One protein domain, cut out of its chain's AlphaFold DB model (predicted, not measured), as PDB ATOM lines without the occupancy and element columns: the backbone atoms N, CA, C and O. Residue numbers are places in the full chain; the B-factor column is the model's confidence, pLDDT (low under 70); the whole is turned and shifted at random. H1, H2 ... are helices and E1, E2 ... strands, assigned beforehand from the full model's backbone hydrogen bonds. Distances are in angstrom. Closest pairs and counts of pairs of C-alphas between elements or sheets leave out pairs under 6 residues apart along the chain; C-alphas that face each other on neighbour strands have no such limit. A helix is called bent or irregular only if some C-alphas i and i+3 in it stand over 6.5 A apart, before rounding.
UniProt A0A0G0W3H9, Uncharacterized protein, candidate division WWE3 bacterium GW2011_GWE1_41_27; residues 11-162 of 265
ATOM      1  N   TYR A  11      -8.554 -14.437  68.718       70.12
ATOM      2  CA  TYR A  11      -7.586 -13.363  68.903       70.12
ATOM      3  C   TYR A  11      -6.183 -13.972  68.959       70.12
ATOM      4  O   TYR A  11      -6.004 -15.006  69.587       70.12
ATOM      5  N   SER A  12      -5.200 -13.334  68.329       74.44
ATOM      6  CA  SER A  12      -3.784 -13.695  68.445       74.44
ATOM      7  C   SER A  12      -3.110 -12.621  69.292       74.44
ATOM      8  O   SER A  12      -3.237 -11.435  68.975       74.44
ATOM      9  N   ALA A  13      -2.461 -13.014  70.389       78.31
ATOM     10  CA  ALA A  13      -1.798 -12.083  71.285       78.31
ATOM     11  C   ALA A  13      -0.625 -11.459  70.540       78.31
ATOM     12  O   ALA A  13       0.182 -12.159  69.931       78.31
ATOM     13  N   ASP A  14      -0.532 -10.134  70.566       81.88
ATOM     14  CA  ASP A  14       0.666  -9.493  70.057       81.88
ATOM     15  C   ASP A  14       1.843  -9.714  71.015       81.88
ATOM     16  O   ASP A  14       1.711 -10.184  72.151       81.88
ATOM     17  N   LYS A  15       3.033  -9.359  70.535       82.88
ATOM     18  CA  LYS A  15       4.257  -9.496  71.313       82.88
ATOM     19  C   LYS A  15       4.187  -8.741  72.645       82.88
ATOM     20  O   LYS A  15       4.725  -9.235  73.629       82.88
ATOM     21  N   GLU A  16       3.559  -7.566  72.684       85.12
ATOM     22  CA  GLU A  16       3.492  -6.751  73.902       85.12
ATOM     23  C   GLU A  16       2.650  -7.441  74.976       85.12
ATOM     24  O   GLU A  16       3.068  -7.513  76.131       85.12
ATOM     25  N   LEU A  17       1.513  -8.023  74.589       85.19
ATOM     26  CA  LEU A  17       0.673  -8.798  75.490       85.19
ATOM     27  C   LEU A  17       1.391 -10.059  75.979       85.19
ATOM     28  O   LEU A  17       1.383 -10.340  77.177       85.19
ATOM     29  N   VAL A  18       2.052 -10.796  75.083       84.31
ATOM     30  CA  VAL A  18       2.835 -11.986  75.454       84.31
ATOM     31  C   VAL A  18       3.964 -11.621  76.422       84.31
ATOM     32  O   VAL A  18       4.176 -12.317  77.416       84.31
ATOM     33  N   ASP A  19       4.686 -10.531  76.166       84.44
ATOM     34  CA  ASP A  19       5.763 -10.064  77.039       84.44
ATOM     35  C   ASP A  19       5.219  -9.588  78.400       84.44
ATOM     36  O   ASP A  19       5.838  -9.872  79.428       84.44
ATOM     37  N   SER A  20       4.031  -8.971  78.443       86.44
ATOM     38  CA  SER A  20       3.335  -8.636  79.697       86.44
ATOM     39  C   SER A  20       2.985  -9.890  80.500       86.44
ATOM     40  O   SER A  20       3.289  -9.962  81.690       86.44
ATOM     41  N   ILE A  21       2.423 -10.915  79.849       85.69
ATOM     42  CA  ILE A  21       2.098 -12.196  80.495       85.69
ATOM     43  C   ILE A  21       3.370 -12.838  81.070       85.69
ATOM     44  O   ILE A  21       3.364 -13.314  82.204       85.69
ATOM     45  N   LYS A  22       4.487 -12.821  80.328       85.94
ATOM     46  CA  LYS A  22       5.778 -13.335  80.821       85.94
ATOM     47  C   LYS A  22       6.281 -12.557  82.035       85.94
ATOM     48  O   LYS A  22       6.784 -13.168  82.973       85.94
ATOM     49  N   MET A  23       6.166 -11.231  82.028       84.75
ATOM     50  CA  MET A  23       6.605 -10.400  83.152       84.75
ATOM     51  C   MET A  23       5.813 -10.669  84.434       84.75
ATOM     52  O   MET A  23       6.381 -10.581  85.521       84.75
ATOM     53  N   GLU A  24       4.523 -10.968  84.310       83.56
ATOM     54  CA  GLU A  24       3.630 -11.168  85.453       83.56
ATOM     55  C   GLU A  24       3.657 -12.602  85.986       83.56
ATOM     56  O   GLU A  24       3.660 -12.801  87.200       83.56
ATOM     57  N   CYS A  25       3.694 -13.591  85.090       85.19
ATOM     58  CA  CYS A  25       3.378 -14.978  85.429       85.19
ATOM     59  C   CYS A  25       4.548 -15.952  85.248       85.19
ATOM     60  O   CYS A  25       4.396 -17.134  85.564       85.19
ATOM     61  N   SER A  26       5.689 -15.519  84.691       86.25
ATOM     62  CA  SER A  26       6.753 -16.470  84.371       86.25
ATOM     63  C   SER A  26       7.511 -16.945  85.610       86.25
ATOM     64  O   SER A  26       7.975 -16.137  86.415       86.25
ATOM     65  N   SER A  27       7.684 -18.262  85.742       86.44
ATOM     66  CA  SER A  27       8.447 -18.875  86.840       86.44
ATOM     67  C   SER A  27       9.950 -18.985  86.564       86.44
ATOM     68  O   SER A  27      10.712 -19.372  87.450       86.44
ATOM     69  N   ILE A  28      10.388 -18.645  85.350       83.81
ATOM     70  CA  ILE A  28      11.769 -18.805  84.896       83.81
ATOM     71  C   ILE A  28      12.438 -17.455  84.632       83.81
ATOM     72  O   ILE A  28      11.797 -16.429  84.413       83.81
ATOM     73  N   SER A  29      13.769 -17.445  84.637       84.81
ATOM     74  CA  SER A  29      14.545 -16.244  84.338       84.81
ATOM     75  C   SER A  29      14.465 -15.849  82.852       84.81
ATOM     76  O   SER A  29      14.260 -16.702  81.985       84.81
ATOM     77  N   PRO A  30      14.747 -14.577  82.502       84.12
ATOM     78  CA  PRO A  30      14.812 -14.146  81.102       84.12
ATOM     79  C   PRO A  30      15.807 -14.945  80.246       84.12
ATOM     80  O   PRO A  30      15.581 -15.149  79.055       84.12
ATOM     81  N   ALA A  31      16.907 -15.415  80.845       83.56
ATOM     82  CA  ALA A  31      17.901 -16.231  80.151       83.56
ATOM     83  C   ALA A  31      17.363 -17.635  79.823       83.56
ATOM     84  O   ALA A  31      17.590 -18.141  78.724       83.56
ATOM     85  N   GLU A  32      16.620 -18.250  80.747       83.00
ATOM     86  CA  GLU A  32      15.952 -19.538  80.518       83.00
ATOM     87  C   GLU A  32      14.843 -19.399  79.472       83.00
ATOM     88  O   GLU A  32      14.776 -20.200  78.542       83.00
ATOM     89  N   GLN A  33      14.046 -18.330  79.551       83.94
ATOM     90  CA  GLN A  33      13.018 -18.025  78.556       83.94
ATOM     91  C   GLN A  33      13.619 -17.888  77.150       83.94
ATOM     92  O   GLN A  33      13.080 -18.431  76.186       83.94
ATOM     93  N   GLN A  34      14.767 -17.216  77.023       84.94
ATOM     94  CA  GLN A  34      15.478 -17.110  75.750       84.94
ATOM     95  C   GLN A  34      15.943 -18.480  75.231       84.94
ATOM     96  O   GLN A  34      15.834 -18.742  74.032       84.94
ATOM     97  N   ALA A  35      16.442 -19.357  76.108       84.56
ATOM     98  CA  ALA A  35      16.845 -20.710  75.732       84.56
ATOM     99  C   ALA A  35      15.651 -21.546  75.236       84.56
ATOM    100  O   ALA A  35      15.772 -22.247  74.231       84.56
ATOM    101  N   ILE A  36      14.486 -21.415  75.875       85.12
ATOM    102  CA  ILE A  36      13.236 -22.059  75.443       85.12
ATOM    103  C   ILE A  36      12.789 -21.545  74.080       85.12
ATOM    104  O   ILE A  36      12.522 -22.353  73.198       85.12
ATOM    105  N   SER A  37      12.784 -20.230  73.852       85.12
ATOM    106  CA  SER A  37      12.441 -19.667  72.539       85.12
ATOM    107  C   SER A  37      13.403 -20.133  71.439       85.12
ATOM    108  O   SER A  37      12.982 -20.432  70.324       85.12
ATOM    109  N   GLN A  38      14.702 -20.255  71.732       88.19
ATOM    110  CA  GLN A  38      15.669 -20.831  70.787       88.19
ATOM    111  C   GLN A  38      15.387 -22.310  70.503       88.19
ATOM    112  O   GLN A  38      15.434 -22.733  69.346       88.19
ATOM    113  N   PHE A  39      15.067 -23.089  71.536       87.31
ATOM    114  CA  PHE A  39      14.705 -24.492  71.385       87.31
ATOM    115  C   PHE A  39      13.391 -24.673  70.612       87.31
ATOM    116  O   PHE A  39      13.305 -25.555  69.760       87.31
ATOM    117  N   ALA A  40      12.396 -23.811  70.825       88.94
ATOM    118  CA  ALA A  40      11.154 -23.799  70.060       88.94
ATOM    119  C   ALA A  40      11.411 -23.498  68.576       88.94
ATOM    120  O   ALA A  40      10.881 -24.187  67.707       88.94
ATOM    121  N   LYS A  41      12.294 -22.538  68.264       90.69
ATOM    122  CA  LYS A  41      12.723 -22.247  66.881       90.69
ATOM    123  C   LYS A  41      13.409 -23.442  66.228       90.69
ATOM    124  O   LYS A  41      13.134 -23.745  65.068       90.69
ATOM    125  N   TYR A  42      14.278 -24.127  66.968       90.81
ATOM    126  CA  TYR A  42      14.912 -25.360  66.507       90.81
ATOM    127  C   TYR A  42      13.879 -26.469  66.257       90.81
ATOM    128  O   TYR A  42      13.860 -27.049  65.175       90.81
ATOM    129  N   SER A  43      12.970 -26.691  67.207       90.94
ATOM    130  CA  SER A  43      11.904 -27.699  67.127       90.94
ATOM    131  C   SER A  43      10.965 -27.451  65.950       90.94
ATOM    132  O   SER A  43      10.682 -28.368  65.189       90.94
ATOM    133  N   LYS A  44      10.556 -26.197  65.728       92.56
ATOM    134  CA  LYS A  44       9.778 -25.788  64.553       92.56
ATOM    135  C   LYS A  44      10.469 -26.206  63.250       92.56
ATOM    136  O   LYS A  44       9.820 -26.757  62.371       92.56
ATOM    137  N   ASN A  45      11.775 -25.972  63.117       93.12
ATOM    138  CA  ASN A  45      12.497 -26.371  61.904       93.12
ATOM    139  C   ASN A  45      12.486 -27.895  61.704       93.12
ATOM    140  O   ASN A  45      12.307 -28.333  60.575       93.12
ATOM    141  N   LEU A  46      12.609 -28.683  62.779       93.38
ATOM    142  CA  LEU A  46      12.502 -30.146  62.711       93.38
ATOM    143  C   LEU A  46      11.103 -30.600  62.273       93.38
ATOM    144  O   LEU A  46      10.977 -31.471  61.420       93.38
ATOM    145  N   ILE A  47      10.052 -29.974  62.813       93.88
ATOM    146  CA  ILE A  47       8.662 -30.237  62.415       93.88
ATOM    147  C   ILE A  47       8.469 -29.948  60.922       93.88
ATOM    148  O   ILE A  47       7.872 -30.749  60.209       93.88
ATOM    149  N   LEU A  48       8.983 -28.814  60.439       93.88
ATOM    150  CA  LEU A  48       8.869 -28.428  59.032       93.88
ATOM    151  C   LEU A  48       9.698 -29.319  58.099       93.88
ATOM    152  O   LEU A  48       9.271 -29.562  56.975       93.88
ATOM    153  N   GLU A  49      10.858 -29.803  58.538       94.38
ATOM    154  CA  GLU A  49      11.678 -30.744  57.770       94.38
ATOM    155  C   GLU A  49      10.974 -32.097  57.615       94.38
ATOM    156  O   GLU A  49      10.919 -32.634  56.510       94.38
ATOM    157  N   GLU A  50      10.390 -32.614  58.699       94.88
ATOM    158  CA  GLU A  50       9.786 -33.948  58.713       94.88
ATOM    159  C   GLU A  50       8.364 -33.965  58.135       94.88
ATOM    160  O   GLU A  50       8.012 -34.838  57.346       94.88
ATOM    161  N   PHE A  51       7.532 -32.991  58.511       95.19
ATOM    162  CA  PHE A  51       6.096 -32.978  58.213       95.19
ATOM    163  C   PHE A  51       5.671 -31.812  57.324       95.19
ATOM    164  O   PHE A  51       4.498 -31.702  56.977       95.19
ATOM    165  N   GLY A  52       6.593 -30.938  56.911       93.75
ATOM    166  CA  GLY A  52       6.258 -29.712  56.188       93.75
ATOM    167  C   GLY A  52       5.477 -29.937  54.896       93.75
ATOM    168  O   GLY A  52       4.669 -29.087  54.539       93.75
ATOM    169  N   ASN A  53       5.640 -31.068  54.210       93.94
ATOM    170  CA  ASN A  53       4.849 -31.369  53.008       93.94
ATOM    171  C   ASN A  53       3.355 -31.573  53.296       93.94
ATOM    172  O   ASN A  53       2.554 -31.386  52.390       93.94
ATOM    173  N   HIS A  54       3.006 -31.883  54.544       93.88
ATOM    174  CA  HIS A  54       1.641 -32.083  55.020       93.88
ATOM    175  C   HIS A  54       1.110 -30.887  55.811       93.88
ATOM    176  O   HIS A  54      -0.009 -30.940  56.293       93.88
ATOM    177  N   ILE A  55       1.882 -29.810  55.985       92.50
ATOM    178  CA  ILE A  55       1.443 -28.612  56.714       92.50
ATOM    179  C   ILE A  55       1.097 -27.516  55.704       92.50
ATOM    180  O   ILE A  55       1.917 -27.156  54.848       92.50
ATOM    181  N   SER A  56      -0.104 -26.945  55.833       87.12
ATOM    182  CA  SER A  56      -0.568 -25.865  54.959       87.12
ATOM    183  C   SER A  56       0.325 -24.622  55.064       87.12
ATOM    184  O   SER A  56       0.929 -24.347  56.105       87.12
ATOM    185  N   GLN A  57       0.415 -23.833  53.988       86.50
ATOM    186  CA  GLN A  57       1.257 -22.629  53.985       86.50
ATOM    187  C   GLN A  57       0.839 -21.622  55.068       86.50
ATOM    188  O   GLN A  57       1.696 -21.055  55.736       86.50
ATOM    189  N   GLU A  58      -0.466 -21.470  55.308       85.19
ATOM    190  CA  GLU A  58      -0.998 -20.621  56.381       85.19
ATOM    191  C   GLU A  58      -0.441 -21.026  57.755       85.19
ATOM    192  O   GLU A  58       0.008 -20.183  58.534       85.19
ATOM    193  N   LYS A  59      -0.416 -22.331  58.048       86.62
ATOM    194  CA  LYS A  59       0.111 -22.854  59.311       86.62
ATOM    195  C   LYS A  59       1.625 -22.706  59.412       86.62
ATOM    196  O   LYS A  59       2.114 -22.356  60.484       86.62
ATOM    197  N   LYS A  60       2.362 -22.874  58.309       89.25
ATOM    198  CA  LYS A  60       3.808 -22.586  58.252       89.25
ATOM    199  C   LYS A  60       4.113 -21.127  58.587       89.25
ATOM    200  O   LYS A  60       4.993 -20.862  59.401       89.25
ATOM    201  N   ASP A  61       3.358 -20.194  58.013       84.56
ATOM    202  CA  ASP A  61       3.543 -18.759  58.249       84.56
ATOM    203  C   ASP A  61       3.213 -18.376  59.702       84.56
ATOM    204  O   ASP A  61       3.856 -17.509  60.298       84.56
ATOM    205  N   ASN A  62       2.222 -19.040  60.298       78.44
ATOM    206  CA  ASN A  62       1.836 -18.828  61.689       78.44
ATOM    207  C   ASN A  62       2.832 -19.451  62.683       78.44
ATOM    208  O   ASN A  62       3.119 -18.847  63.717       78.44
ATOM    209  N   LEU A  63       3.426 -20.604  62.355       83.50
ATOM    210  CA  LEU A  63       4.455 -21.255  63.175       83.50
ATOM    211  C   LEU A  63       5.668 -20.353  63.429       83.50
ATOM    212  O   LEU A  63       6.298 -20.448  64.480       83.50
ATOM    213  N   GLU A  64       6.001 -19.449  62.505       77.50
ATOM    214  CA  GLU A  64       7.072 -18.474  62.733       77.50
ATOM    215  C   GLU A  64       6.771 -17.545  63.917       77.50
ATOM    216  O   GLU A  64       7.675 -17.207  64.684       77.50
ATOM    217  N   LYS A  65       5.499 -17.176  64.114       75.38
ATOM    218  CA  LYS A  65       5.061 -16.244  65.163       75.38
ATOM    219  C   LYS A  65       5.027 -16.910  66.539       75.38
ATOM    220  O   LYS A  65       5.508 -16.331  67.510       75.38
ATOM    221  N   VAL A  66       4.532 -18.149  66.618       77.19
ATOM    222  CA  VAL A  66       4.326 -18.842  67.904       77.19
ATOM    223  C   VAL A  66       5.631 -19.205  68.620       77.19
ATOM    224  O   VAL A  66       5.639 -19.396  69.833       77.19
ATOM    225  N   THR A  67       6.773 -19.250  67.919       75.38
ATOM    226  CA  THR A  67       8.066 -19.592  68.549       75.38
ATOM    227  C   THR A  67       8.493 -18.646  69.676       75.38
ATOM    228  O   THR A  67       9.280 -19.034  70.542       75.38
ATOM    229  N   ASP A  68       7.948 -17.428  69.707       76.50
ATOM    230  CA  ASP A  68       8.181 -16.457  70.776       76.50
ATOM    231  C   ASP A  68       6.996 -16.361  71.772       76.50
ATOM    232  O   ASP A  68       7.068 -15.591  72.732       76.50
ATOM    233  N   HIS A  69       5.944 -17.175  71.609       82.75
ATOM    234  CA  HIS A  69       4.711 -17.190  72.416       82.75
ATOM    235  C   HIS A  69       4.677 -18.312  73.468       82.75
ATOM    236  O   HIS A  69       3.621 -18.838  73.816       82.75
ATOM    237  N   PHE A  70       5.844 -18.678  73.994       85.06
ATOM    238  CA  PHE A  70       5.961 -19.626  75.101       85.06
ATOM    239  C   PHE A  70       5.992 -18.896  76.434       85.06
ATOM    240  O   PHE A  70       6.783 -17.964  76.600       85.06
ATOM    241  N   VAL A  71       5.210 -19.365  77.401       86.38
ATOM    242  CA  VAL A  71       5.259 -18.868  78.779       86.38
ATOM    243  C   VAL A  71       5.341 -20.047  79.737       86.38
ATOM    244  O   VAL A  71       4.436 -20.874  79.768       86.38
ATOM    245  N   ILE A  72       6.411 -20.123  80.530       87.06
ATOM    246  CA  ILE A  72       6.502 -21.104  81.621       87.06
ATOM    247  C   ILE A  72       5.998 -20.463  82.904       87.06
ATOM    248  O   ILE A  72       6.540 -19.434  83.302       87.06
ATOM    249  N   MET A  73       4.986 -21.061  83.524       87.81
ATOM    250  CA  MET A  73       4.280 -20.539  84.694       87.81
ATOM    251  C   MET A  73       4.366 -21.519  85.860       87.81
ATOM    252  O   MET A  73       4.391 -22.731  85.652       87.81
ATOM    253  N   ASP A  74       4.336 -21.018  87.095       86.31
ATOM    254  CA  ASP A  74       4.092 -21.894  88.243       86.31
ATOM    255  C   ASP A  74       2.677 -22.504  88.191       86.31
ATOM    256  O   ASP A  74       1.833 -22.107  87.386       86.31
ATOM    257  N   ILE A  75       2.413 -23.502  89.040       83.62
ATOM    258  CA  ILE A  75       1.138 -24.235  89.036       83.62
ATOM    259  C   ILE A  75      -0.077 -23.325  89.279       83.62
ATOM    260  O   ILE A  75      -1.106 -23.502  88.631       83.62
ATOM    261  N   ASP A  76       0.041 -22.328  90.158       84.50
ATOM    262  CA  ASP A  76      -1.081 -21.465  90.528       84.50
ATOM    263  C   ASP A  76      -1.427 -20.494  89.392       84.50
ATOM    264  O   ASP A  76      -2.603 -20.246  89.118       84.50
ATOM    265  N   HIS A  77      -0.413 -19.935  88.726       87.75
ATOM    266  CA  HIS A  77      -0.599 -19.098  87.544       87.75
ATOM    267  C   HIS A  77      -1.085 -19.917  86.354       87.75
ATOM    268  O   HIS A  77      -1.987 -19.464  85.654       87.75
ATOM    269  N   PHE A  78      -0.548 -21.123  86.152       86.62
ATOM    270  CA  PHE A  78      -0.969 -22.004  85.069       86.62
ATOM    271  C   PHE A  78      -2.448 -22.381  85.192       86.62
ATOM    272  O   PHE A  78      -3.188 -22.225  84.226       86.62
ATOM    273  N   GLU A  79      -2.910 -22.810  86.372       83.00
ATOM    274  CA  GLU A  79      -4.319 -23.175  86.570       83.00
ATOM    275  C   GLU A  79      -5.256 -21.976  86.377       83.00
ATOM    276  O   GLU A  79      -6.266 -22.097  85.689       83.00
ATOM    277  N   LYS A  80      -4.898 -20.785  86.876       84.81
ATOM    278  CA  LYS A  80      -5.688 -19.562  86.638       84.81
ATOM    279  C   LYS A  80      -5.714 -19.158  85.169       84.81
ATOM    280  O   LYS A  80      -6.761 -18.763  84.660       84.81
ATOM    281  N   PHE A  81      -4.566 -19.222  84.493       83.81
ATOM    282  CA  PHE A  81      -4.470 -18.920  83.068       83.81
ATOM    283  C   PHE A  81      -5.343 -19.890  82.277       83.81
ATOM    284  O   PHE A  81      -6.156 -19.468  81.465       83.81
ATOM    285  N   LYS A  82      -5.252 -21.179  82.606       80.00
ATOM    286  CA  LYS A  82      -6.055 -22.249  82.029       80.00
ATOM    287  C   LYS A  82      -7.553 -22.026  82.220       80.00
ATOM    288  O   LYS A  82      -8.287 -22.095  81.246       80.00
ATOM    289  N   GLU A  83      -8.009 -21.725  83.433       77.19
ATOM    290  CA  GLU A  83      -9.423 -21.439  83.718       77.19
ATOM    291  C   GLU A  83      -9.948 -20.214  82.960       77.19
ATOM    292  O   GLU A  83     -11.101 -20.198  82.541       77.19
ATOM    293  N   ALA A  84      -9.116 -19.186  82.781       77.12
ATOM    294  CA  ALA A  84      -9.519 -17.957  82.108       77.12
ATOM    295  C   ALA A  84      -9.424 -18.038  80.574       77.12
ATOM    296  O   ALA A  84     -10.116 -17.284  79.889       77.12
ATOM    297  N   TRP A  85      -8.546 -18.894  80.040       74.62
ATOM    298  CA  TRP A  85      -8.220 -18.943  78.612       74.62
ATOM    299  C   TRP A  85      -8.637 -20.226  77.899       74.62
ATOM    300  O   TRP A  85      -8.649 -20.247  76.668       74.62
ATOM    301  N   LEU A  86      -9.001 -21.283  78.631       71.75
ATOM    302  CA  LEU A  86      -9.761 -22.381  78.048       71.75
ATOM    303  C   LEU A  86     -11.243 -21.995  78.007       71.75
ATOM    304  O   LEU A  86     -11.794 -21.607  79.039       71.75
ATOM    305  N   PRO A  87     -11.928 -22.160  76.866       58.06
ATOM    306  CA  PRO A  87     -13.385 -22.157  76.861       58.06
ATOM    307  C   PRO A  87     -13.904 -23.240  77.819       58.06
ATOM    308  O   PRO A  87     -13.262 -24.283  77.971       58.06
ATOM    309  N   GLU A  88     -15.053 -23.003  78.470       52.12
ATOM    310  CA  GLU A  88     -15.707 -23.951  79.390       52.12
ATOM    311  C   GLU A  88     -16.166 -25.216  78.649       52.12
ATOM    312  O   GLU A  88     -17.346 -25.486  78.423       52.12
ATOM    313  N   ILE A  89     -15.216 -26.055  78.280       50.22
ATOM    314  CA  ILE A  89     -15.483 -27.384  77.794       50.22
ATOM    315  C   ILE A  89     -15.632 -28.254  79.040       50.22
ATOM    316  O   ILE A  89     -14.672 -28.766  79.611       50.22
ATOM    317  N   ASN A  90     -16.878 -28.393  79.489       43.94
ATOM    318  CA  ASN A  90     -17.264 -29.198  80.645       43.94
ATOM    319  C   ASN A  90     -17.199 -30.705  80.298       43.94
ATOM    320  O   ASN A  90     -18.199 -31.432  80.298       43.94
ATOM    321  N   PHE A  91     -16.011 -31.190  79.932       46.62
ATOM    322  CA  PHE A  91     -15.683 -32.609  79.876       46.62
ATOM    323  C   PHE A  91     -15.055 -32.959  81.225       46.62
ATOM    324  O   PHE A  91     -13.987 -32.468  81.575       46.62
ATOM    325  N   GLY A  92     -15.817 -33.693  82.045       40.88
ATOM    326  CA  GLY A  92     -15.579 -33.850  83.480       40.88
ATOM    327  C   GLY A  92     -14.110 -34.058  83.834       40.88
ATOM    328  O   GLY A  92     -13.525 -35.017  83.358       40.88
ATOM    329  N   LYS A  93     -13.560 -33.149  84.658       38.97
ATOM    330  CA  LYS A  93     -12.217 -33.176  85.268       38.97
ATOM    331  C   LYS A  93     -11.224 -34.092  84.544       38.97
ATOM    332  O   LYS A  93     -10.711 -35.038  85.138       38.97
ATOM    333  N   GLN A  94     -10.955 -33.828  83.270       45.03
ATOM    334  CA  GLN A  94      -9.778 -34.422  82.667       45.03
ATOM    335  C   GLN A  94      -8.571 -33.761  83.293       45.03
ATOM    336  O   GLN A  94      -8.450 -32.534  83.340       45.03
ATOM    337  N   SER A  95      -7.718 -34.609  83.845       40.22
ATOM    338  CA  SER A  95      -6.457 -34.223  84.425       40.22
ATOM    339  C   SER A  95      -5.549 -33.705  83.308       40.22
ATOM    340  O   SER A  95      -4.666 -34.413  82.834       40.22
ATOM    341  N   LEU A  96      -5.681 -32.422  82.969       48.31
ATOM    342  CA  LEU A  96      -4.594 -31.586  82.440       48.31
ATOM    343  C   LEU A  96      -3.447 -31.455  83.472       48.31
ATOM    344  O   LEU A  96      -2.676 -30.506  83.439       48.31
ATOM    345  N   GLU A  97      -3.358 -32.378  84.438       46.03
ATOM    346  CA  GLU A  97      -2.608 -32.242  85.684       46.03
ATOM    347  C   GLU A  97      -1.102 -32.158  85.439       46.03
ATOM    348  O   GLU A  97      -0.386 -31.673  86.308       46.03
ATOM    349  N   ASN A  98      -0.603 -32.560  84.265       54.19
ATOM    350  CA  ASN A  98       0.830 -32.600  83.991       54.19
ATOM    351  C   ASN A  98       1.140 -32.251  82.528       54.19
ATOM    352  O   ASN A  98       1.452 -33.139  81.740       54.19
ATOM    353  N   GLY A  99       1.068 -30.980  82.136       70.38
ATOM    354  CA  GLY A  99       1.504 -30.606  80.791       70.38
ATOM    355  C   GLY A  99       1.358 -29.132  80.470       70.38
ATOM    356  O   GLY A  99       0.600 -28.420  81.123       70.38
ATOM    357  N   GLY A 100       2.124 -28.682  79.477       73.44
ATOM    358  CA  GLY A 100       1.798 -27.441  78.789       73.44
ATOM    359  C   GLY A 100       0.560 -27.608  77.919       73.44
ATOM    360  O   GLY A 100       0.030 -28.706  77.787       73.44
ATOM    361  N   TYR A 101       0.078 -26.497  77.385       79.94
ATOM    362  CA  TYR A 101      -1.099 -26.467  76.538       79.94
ATOM    363  C   TYR A 101      -0.995 -25.322  75.534       79.94
ATOM    364  O   TYR A 101      -0.613 -24.199  75.890       79.94
ATOM    365  N   TYR A 102      -1.363 -25.597  74.289       78.44
ATOM    366  CA  TYR A 102      -1.582 -24.589  73.267       78.44
ATOM    367  C   TYR A 102      -2.982 -23.971  73.381       78.44
ATOM    368  O   TYR A 102      -4.007 -24.568  73.044       78.44
ATOM    369  N   PHE A 103      -3.018 -22.712  73.799       76.50
ATOM    370  CA  PHE A 103      -4.223 -21.901  73.853       76.50
ATOM    371  C   PHE A 103      -4.468 -21.243  72.497       76.50
ATOM    372  O   PHE A 103      -3.728 -20.350  72.081       76.50
ATOM    373  N   ARG A 104      -5.553 -21.657  71.823       70.38
ATOM    374  CA  ARG A 104      -6.014 -21.001  70.585       70.38
ATOM    375  C   ARG A 104      -6.329 -19.529  70.816       70.38
ATOM    376  O   ARG A 104      -6.032 -18.696  69.968       70.38
ATOM    377  N   MET A 105      -6.916 -19.207  71.969       71.62
ATOM    378  CA  MET A 105      -7.067 -17.820  72.375       71.62
ATOM    379  C   MET A 105      -5.684 -17.236  72.672       71.62
ATOM    380  O   MET A 105      -4.942 -17.736  73.510       71.62
ATOM    381  N   GLY A 106      -5.338 -16.188  71.936       72.44
ATOM    382  CA  GLY A 106      -4.069 -15.477  71.980       72.44
ATOM    383  C   GLY A 106      -2.880 -16.196  71.345       72.44
ATOM    384  O   GLY A 106      -1.794 -15.628  71.351       72.44
ATOM    385  N   ASP A 107      -3.050 -17.382  70.761       78.75
ATOM    386  CA  ASP A 107      -1.952 -18.168  70.186       78.75
ATOM    387  C   ASP A 107      -0.750 -18.330  71.138       78.75
ATOM    388  O   ASP A 107       0.393 -18.036  70.777       78.75
ATOM    389  N   VAL A 108      -1.011 -18.756  72.376       83.94
ATOM    390  CA  VAL A 108       0.005 -18.883  73.433       83.94
ATOM    391  C   VAL A 108       0.210 -20.346  73.795       83.94
ATOM    392  O   VAL A 108      -0.753 -21.073  74.015       83.94
ATOM    393  N   ILE A 109       1.464 -20.777  73.917       85.44
ATOM    394  CA  ILE A 109       1.798 -22.064  74.532       85.44
ATOM    395  C   ILE A 109       2.197 -21.792  75.980       85.44
ATOM    396  O   ILE A 109       3.276 -21.255  76.253       85.44
ATOM    397  N   ALA A 110       1.321 -22.146  76.917       85.94
ATOM    398  CA  ALA A 110       1.624 -22.038  78.339       85.94
ATOM    399  C   ALA A 110       2.140 -23.387  78.837       85.94
ATOM    400  O   ALA A 110       1.566 -24.426  78.530       85.94
ATOM    401  N   VAL A 111       3.223 -23.391  79.603       86.00
ATOM    402  CA  VAL A 111       3.836 -24.605  80.146       86.00
ATOM    403  C   VAL A 111       3.867 -24.500  81.657       86.00
ATOM    404  O   VAL A 111       4.425 -23.554  82.205       86.00
ATOM    405  N   ARG A 112       3.293 -25.486  82.344       85.81
ATOM    406  CA  ARG A 112       3.448 -25.601  83.791       85.81
ATOM    407  C   ARG A 112       4.905 -25.927  84.135       85.81
ATOM    408  O   ARG A 112       5.492 -26.862  83.588       85.81
ATOM    409  N   ASP A 113       5.467 -25.198  85.086       83.50
ATOM    410  CA  ASP A 113       6.727 -25.536  85.732       83.50
ATOM    411  C   ASP A 113       6.578 -26.850  86.513       83.50
ATOM    412  O   ASP A 113       5.847 -26.941  87.502       83.50
ATOM    413  N   ASN A 114       7.276 -27.881  86.041       79.00
ATOM    414  CA  ASN A 114       7.196 -29.242  86.566       79.00
ATOM    415  C   ASN A 114       8.333 -29.567  87.551       79.00
ATOM    416  O   ASN A 114       8.654 -30.739  87.769       79.00
ATOM    417  N   MET A 115       8.984 -28.559  88.146       80.44
ATOM    418  CA  MET A 115      10.096 -28.776  89.080       80.44
ATOM    419  C   MET A 115       9.734 -29.618  90.307       80.44
ATOM    420  O   MET A 115      10.589 -30.333  90.837       80.44
ATOM    421  N   ASP A 116       8.489 -29.561  90.773       80.31
ATOM    422  CA  ASP A 116       7.992 -30.415  91.850       80.31
ATOM    423  C   ASP A 116       7.929 -31.890  91.418       80.31
ATOM    424  O   ASP A 116       8.421 -32.758  92.144       80.31
ATOM    425  N   ILE A 117       7.429 -32.169  90.211       79.31
ATOM    426  CA  ILE A 117       7.381 -33.517  89.626       79.31
ATOM    427  C   ILE A 117       8.797 -34.050  89.403       79.31
ATOM    428  O   ILE A 117       9.110 -35.172  89.806       79.31
ATOM    429  N   ILE A 118       9.687 -33.238  88.825       81.50
ATOM    430  CA  ILE A 118      11.089 -33.606  88.574       81.50
ATOM    431  C   ILE A 118      11.776 -34.025  89.877       81.50
ATOM    432  O   ILE A 118      12.450 -35.058  89.920       81.50
ATOM    433  N   LYS A 119      11.567 -33.269  90.964       82.62
ATOM    434  CA  LYS A 119      12.110 -33.602  92.288       82.62
ATOM    435  C   LYS A 119      11.549 -34.915  92.827       82.62
ATOM    436  O   LYS A 119      12.329 -35.726  93.326       82.62
ATOM    437  N   GLN A 120      10.241 -35.145  92.707       82.38
ATOM    438  CA  GLN A 120       9.600 -36.388  93.156       82.38
ATOM    439  C   GLN A 120      10.123 -37.612  92.390       82.38
ATOM    440  O   GLN A 120      10.514 -38.604  93.008       82.38
ATOM    441  N   VAL A 121      10.201 -37.529  91.057       80.19
ATOM    442  CA  VAL A 121      10.716 -38.606  90.193       80.19
ATOM    443  C   VAL A 121      12.196 -38.873  90.474       80.19
ATOM    444  O   VAL A 121      12.603 -40.026  90.618       80.19
ATOM    445  N   SER A 122      13.004 -37.819  90.608       81.06
ATOM    446  CA  SER A 122      14.422 -37.919  90.974       81.06
ATOM    447  C   SER A 122      14.624 -38.574  92.343       81.06
ATOM    448  O   SER A 122      15.465 -39.462  92.495       81.06
ATOM    449  N   GLU A 123      13.822 -38.201  93.344       83.19
ATOM    450  CA  GLU A 123      13.896 -38.799  94.676       83.19
ATOM    451  C   GLU A 123      13.487 -40.279  94.670       83.19
ATOM    452  O   GLU A 123      14.128 -41.099  95.332       83.19
ATOM    453  N   ALA A 124      12.456 -40.643  93.902       81.69
ATOM    454  CA  ALA A 124      12.052 -42.032  93.726       81.69
ATOM    455  C   ALA A 124      13.159 -42.859  93.048       81.69
ATOM    456  O   ALA A 124      13.525 -43.921  93.559       81.69
ATOM    457  N   ALA A 125      13.753 -42.343  91.965       80.25
ATOM    458  CA  ALA A 125      14.879 -42.978  91.279       80.25
ATOM    459  C   ALA A 125      16.089 -43.155  92.210       80.25
ATOM    460  O   ALA A 125      16.732 -44.209  92.193       80.25
ATOM    461  N   TYR A 126      16.349 -42.173  93.082       78.12
ATOM    462  CA  TYR A 126      17.395 -42.250  94.099       78.12
ATOM    463  C   TYR A 126      17.143 -43.351  95.124       78.12
ATOM    464  O   TYR A 126      18.018 -44.182  95.361       78.12
ATOM    465  N   LYS A 127      15.939 -43.403  95.705       80.81
ATOM    466  CA  LYS A 127      15.572 -44.425  96.699       80.81
ATOM    467  C   LYS A 127      15.630 -45.844  96.133       80.81
ATOM    468  O   LYS A 127      15.914 -46.779  96.874       80.81
ATOM    469  N   GLN A 128      15.365 -45.996  94.839       81.44
ATOM    470  CA  GLN A 128      15.325 -47.288  94.156       81.44
ATOM    471  C   GLN A 128      16.643 -47.646  93.438       81.44
ATOM    472  O   GLN A 128      16.738 -48.718  92.846       81.44
ATOM    473  N   ASN A 129      17.668 -46.787  93.514       73.06
ATOM    474  CA  ASN A 129      18.972 -46.958  92.866       73.06
ATOM    475  C   ASN A 129      18.890 -47.176  91.337       73.06
ATOM    476  O   ASN A 129      19.675 -47.929  90.763       73.06
ATOM    477  N   TYR A 130      17.940 -46.503  90.679       74.00
ATOM    478  CA  TYR A 130      17.681 -46.599  89.233       74.00
ATOM    479  C   TYR A 130      18.456 -45.575  88.390       74.00
ATOM    480  O   TYR A 130      18.126 -45.351  87.224       74.00
ATOM    481  N   PHE A 131      19.488 -44.930  88.939       72.50
ATOM    482  CA  PHE A 131      20.264 -43.984  88.140       72.50
ATOM    483  C   PHE A 131      21.041 -44.692  87.031       72.50
ATOM    484  O   PHE A 131      21.676 -45.723  87.280       72.50
ATOM    485  N   PRO A 132      21.086 -44.102  85.824       69.81
ATOM    486  CA  PRO A 132      22.058 -44.498  84.823       69.81
ATOM    487  C   PRO A 132      23.478 -44.491  85.423       69.81
ATOM    488  O   PRO A 132      23.830 -43.542  86.134       69.81
ATOM    489  N   PRO A 133      24.314 -45.512  85.150       69.19
ATOM    490  CA  PRO A 133      25.662 -45.594  85.703       69.19
ATOM    491  C   PRO A 133      26.469 -44.312  85.461       69.19
ATOM    492  O   PRO A 133      26.560 -43.829  84.334       69.19
ATOM    493  N   GLY A 134      27.066 -43.765  86.523       73.56
ATOM    494  CA  GLY A 134      27.909 -42.565  86.452       73.56
ATOM    495  C   GLY A 134      27.159 -41.227  86.422       73.56
ATOM    496  O   GLY A 134      27.802 -40.189  86.279       73.56
ATOM    497  N   MET A 135      25.830 -41.218  86.571       81.12
ATOM    498  CA  MET A 135      25.033 -39.990  86.624       81.12
ATOM    499  C   MET A 135      24.798 -39.533  88.070       81.12
ATOM    500  O   MET A 135      24.346 -40.310  88.908       81.12
ATOM    501  N   THR A 136      25.085 -38.264  88.371       83.44
ATOM    502  CA  THR A 136      24.703 -37.659  89.656       83.44
ATOM    503  C   THR A 136      23.220 -37.290  89.654       83.44
ATOM    504  O   THR A 136      22.627 -37.084  88.593       83.44
ATOM    505  N   ARG A 137      22.624 -37.149  90.844       81.12
ATOM    506  CA  ARG A 137      21.232 -36.703  91.001       81.12
ATOM    507  C   ARG A 137      20.964 -35.378  90.276       81.12
ATOM    508  O   ARG A 137      20.019 -35.299  89.504       81.12
ATOM    509  N   ASP A 138      21.840 -34.389  90.440       82.75
ATOM    510  CA  ASP A 138      21.704 -33.078  89.789       82.75
ATOM    511  C   ASP A 138      21.721 -33.174  88.256       82.75
ATOM    512  O   ASP A 138      20.991 -32.463  87.568       82.75
ATOM    513  N   VAL A 139      22.558 -34.055  87.696       80.88
ATOM    514  CA  VAL A 139      22.610 -34.286  86.243       80.88
ATOM    515  C   VAL A 139      21.343 -34.997  85.768       80.88
ATOM    516  O   VAL A 139      20.827 -34.667  84.700       80.88
ATOM    517  N   TYR A 140      20.817 -35.933  86.560       81.12
ATOM    518  CA  TYR A 140      19.558 -36.609  86.264       81.12
ATOM    519  C   TYR A 140      18.370 -35.638  86.278       81.12
ATOM    520  O   TYR A 140      17.603 -35.619  85.323       81.12
ATOM    521  N   GLU A 141      18.262 -34.769  87.286       82.62
ATOM    522  CA  GLU A 141      17.209 -33.743  87.377       82.62
ATOM    523  C   GLU A 141      17.242 -32.775  86.191       82.62
ATOM    524  O   GLU A 141      16.209 -32.518  85.574       82.62
ATOM    525  N   LYS A 142      18.431 -32.305  85.796       78.94
ATOM    526  CA  LYS A 142      18.589 -31.463  84.597       78.94
ATOM    527  C   LYS A 142      18.182 -32.186  83.316       78.94
ATOM    528  O   LYS A 142      17.600 -31.573  82.427       78.94
ATOM    529  N   ARG A 143      18.475 -33.486  83.211       77.75
ATOM    530  CA  ARG A 143      18.033 -34.296  82.071       77.75
ATOM    531  C   ARG A 143      16.515 -34.466  82.067       77.75
ATOM    532  O   ARG A 143      15.920 -34.311  81.005       77.75
ATOM    533  N   LEU A 144      15.895 -34.757  83.214       78.62
ATOM    534  CA  LEU A 144      14.437 -34.848  83.342       78.62
ATOM    535  C   LEU A 144      13.774 -33.549  82.879       78.62
ATOM    536  O   LEU A 144      12.910 -33.595  82.010       78.62
ATOM    537  N   MET A 145      14.251 -32.412  83.392       79.50
ATOM    538  CA  MET A 145      13.787 -31.082  82.998       79.50
ATOM    539  C   MET A 145      13.865 -30.891  81.486       79.50
ATOM    540  O   MET A 145      12.848 -30.639  80.850       79.50
ATOM    541  N   LEU A 146      15.051 -31.082  80.898       77.56
ATOM    542  CA  LEU A 146      15.244 -30.916  79.460       77.56
ATOM    543  C   LEU A 146      14.306 -31.818  78.649       77.56
ATOM    544  O   LEU A 146      13.769 -31.378  77.641       77.56
ATOM    545  N   THR A 147      14.108 -33.062  79.085       78.62
ATOM    546  CA  THR A 147      13.262 -34.028  78.370       78.62
ATOM    547  C   THR A 147      11.798 -33.629  78.414       78.62
ATOM    548  O   THR A 147      11.161 -33.595  77.371       78.62
ATOM    549  N   MET A 148      11.281 -33.305  79.600       81.25
ATOM    550  CA  MET A 148       9.882 -32.912  79.769       81.25
ATOM    551  C   MET A 148       9.586 -31.607  79.031       81.25
ATOM    552  O   MET A 148       8.571 -31.498  78.356       81.25
ATOM    553  N   THR A 149      10.488 -30.626  79.112       80.81
ATOM    554  CA  THR A 149      10.336 -29.365  78.384       80.81
ATOM    555  C   THR A 149      10.406 -29.578  76.874       80.81
ATOM    556  O   THR A 149       9.609 -28.989  76.152       80.81
ATOM    557  N   ALA A 150      11.321 -30.424  76.388       83.88
ATOM    558  CA  ALA A 150      11.427 -30.720  74.963       83.88
ATOM    559  C   ALA A 150      10.171 -31.410  74.421       83.88
ATOM    560  O   ALA A 150       9.648 -30.986  73.395       83.88
ATOM    561  N   ASP A 151       9.689 -32.428  75.137       86.25
ATOM    562  CA  ASP A 151       8.472 -33.172  74.818       86.25
ATOM    563  C   ASP A 151       7.259 -32.240  74.720       86.25
ATOM    564  O   ASP A 151       6.637 -32.162  73.665       86.25
ATOM    565  N   ILE A 152       7.014 -31.427  75.756       86.75
ATOM    566  CA  ILE A 152       5.905 -30.464  75.780       86.75
ATOM    567  C   ILE A 152       6.023 -29.449  74.638       86.75
ATOM    568  O   ILE A 152       5.058 -29.217  73.921       86.75
ATOM    569  N   ILE A 153       7.193 -28.832  74.439       87.81
ATOM    570  CA  ILE A 153       7.352 -27.802  73.400       87.81
ATOM    571  C   ILE A 153       7.083 -28.380  72.013       87.81
ATOM    572  O   ILE A 153       6.400 -27.743  71.214       87.81
ATOM    573  N   ILE A 154       7.623 -29.562  71.710       91.19
ATOM    574  CA  ILE A 154       7.417 -30.196  70.408       91.19
ATOM    575  C   ILE A 154       5.940 -30.573  70.245       91.19
ATOM    576  O   ILE A 154       5.355 -30.234  69.218       91.19
ATOM    577  N   HIS A 155       5.329 -31.189  71.258       91.50
ATOM    578  CA  HIS A 155       3.929 -31.621  71.231       91.50
ATOM    579  C   HIS A 155       2.965 -30.455  71.000       91.50
ATOM    580  O   HIS A 155       2.145 -30.501  70.083       91.50
ATOM    581  N   GLU A 156       3.139 -29.354  71.729       89.12
ATOM    582  CA  GLU A 156       2.289 -28.173  71.565       89.12
ATOM    583  C   GLU A 156       2.539 -27.435  70.238       89.12
ATOM    584  O   GLU A 156       1.606 -26.895  69.641       89.12
ATOM    585  N   LEU A 157       3.770 -27.445  69.705       90.88
ATOM    586  CA  LEU A 157       4.033 -26.933  68.352       90.88
ATOM    587  C   LEU A 157       3.382 -27.797  67.269       90.88
ATOM    588  O   LEU A 157       2.938 -27.260  66.249       90.88
ATOM    589  N   ILE A 158       3.295 -29.114  67.462       92.50
ATOM    590  CA  ILE A 158       2.532 -29.973  66.555       92.50
ATOM    591  C   ILE A 158       1.050 -29.600  66.612       92.50
ATOM    592  O   ILE A 158       0.469 -29.363  65.554       92.50
ATOM    593  N   HIS A 159       0.463 -29.434  67.801       88.88
ATOM    594  CA  HIS A 159      -0.918 -28.954  67.931       88.88
ATOM    595  C   HIS A 159      -1.157 -27.615  67.238       88.88
ATOM    596  O   HIS A 159      -2.162 -27.445  66.546       88.88
ATOM    597  N   TYR A 160      -0.205 -26.689  67.338       86.06
ATOM    598  CA  TYR A 160      -0.266 -25.424  66.613       86.06
ATOM    599  C   TYR A 160      -0.328 -25.615  65.086       86.06
ATOM    600  O   TYR A 160      -1.082 -24.936  64.376       86.06
ATOM    601  N   SER A 161       0.467 -26.565  64.590       88.56
ATOM    602  CA  SER A 161       0.583 -26.922  63.173       88.56
ATOM    603  C   SER A 161      -0.649 -27.653  62.643       88.56
ATOM    604  O   SER A 161      -0.908 -27.620  61.443       88.56
ATOM    605  N   GLN A 162      -1.399 -28.317  63.522       88.50
ATOM    606  CA  GLN A 162      -2.600 -29.055  63.164       88.50
ATOM    607  C   GLN A 162      -3.755 -28.097  62.840       88.50
ATOM    608  O   GLN A 162      -3.913 -27.019  63.430       88.50
TER     609      GLN A 162
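What this domain is: This is residues 11 to 162 of the 265 residues of an uncharacterized protein of candidate division WWE3 bacterium GW2011_GWE1_41_27 (UniProt A0A0G0W3H9). A small three-stranded sheet lies in the middle between helices, with the long helix H6 over one face and H1 and H4 over the other, in three layers. H6 runs on beyond the sheet to H5, which packs on its residues 137 to 145, while H2 crosses H6 at residues 150 to 158 and H3 folds back along H2; residues 88 to 95 stick out as a loop. The 152 printed residues include H1 H2 H3 E1 H4 E2 E3 H5 H6 in that order, and the class is mostly helix. The sheet is mixed, in the order E1, E3, E2. The whole is compact, with a radius of gyration of the C-alphas of 16.6 A and spans of 49 by 35 by 33 A.

How they stand to each other: Begin at the inner strand E3, residues 108 to 112. Beside it, parallel, runs edge strand E1, residues 70 to 73, with N 71 and O 109 at 2.9 A. The other edge strand, E2, residues 101 to 103, is antiparallel and forms a hairpin with E3; N 101 and O 110 are 2.8 A apart. H6, residues 137 to 161, lies over E3 and E2 at a height over the sheet of 10.4 A; its closest C-alphas to E2 are those of Glu 156 and Tyr 102, 5.5 A. On the opposite face H4, residues 75 to 85, is over E3 and E2, and H1, residues 15 to 25, is over E1. H6 is the hub, touching three helices. H2, residues 30 to 54, touches it at a steep tilt of 48 degrees, with C-alphas 43 and 154 closest at 6.1 A. H3, residues 57 to 66, forms a helical hairpin with H2, at a shallow tilt of 11 degrees; C-alphas 44 and 63 are closest, 7.1 A. H5, residues 115 to 127, touches H6 at a steep tilt of 45 degrees, closest at C-alphas 122 and 141, 6.2 A. Every O i to N i+4 pair is within hydrogen-bond range in H1, H4, H5 and H6, against 19 of 21 in H2 and 4 of 6 in H3.

Where its parts are: Find C-alpha 15 at (4.257, -9.496, 71.313), where H1 begins. H2 measures 34.3 A and has a kink of 51 degrees near residue 48; it is irregular, with C-alphas 50 and 53 8.0 A apart. H6, 36.0 A long, ends at C-alpha 161, (0.583, -26.922, 63.173).

The domain as a whole: The C-alphas of Gln 57 and Lys 127 are the two farthest apart, 50.0 A. The printed part has no cut. The link H4 to E2 is long, with 15 residues. Look for pLDDT under 70 at residues 87 to 98 and 132 to 133.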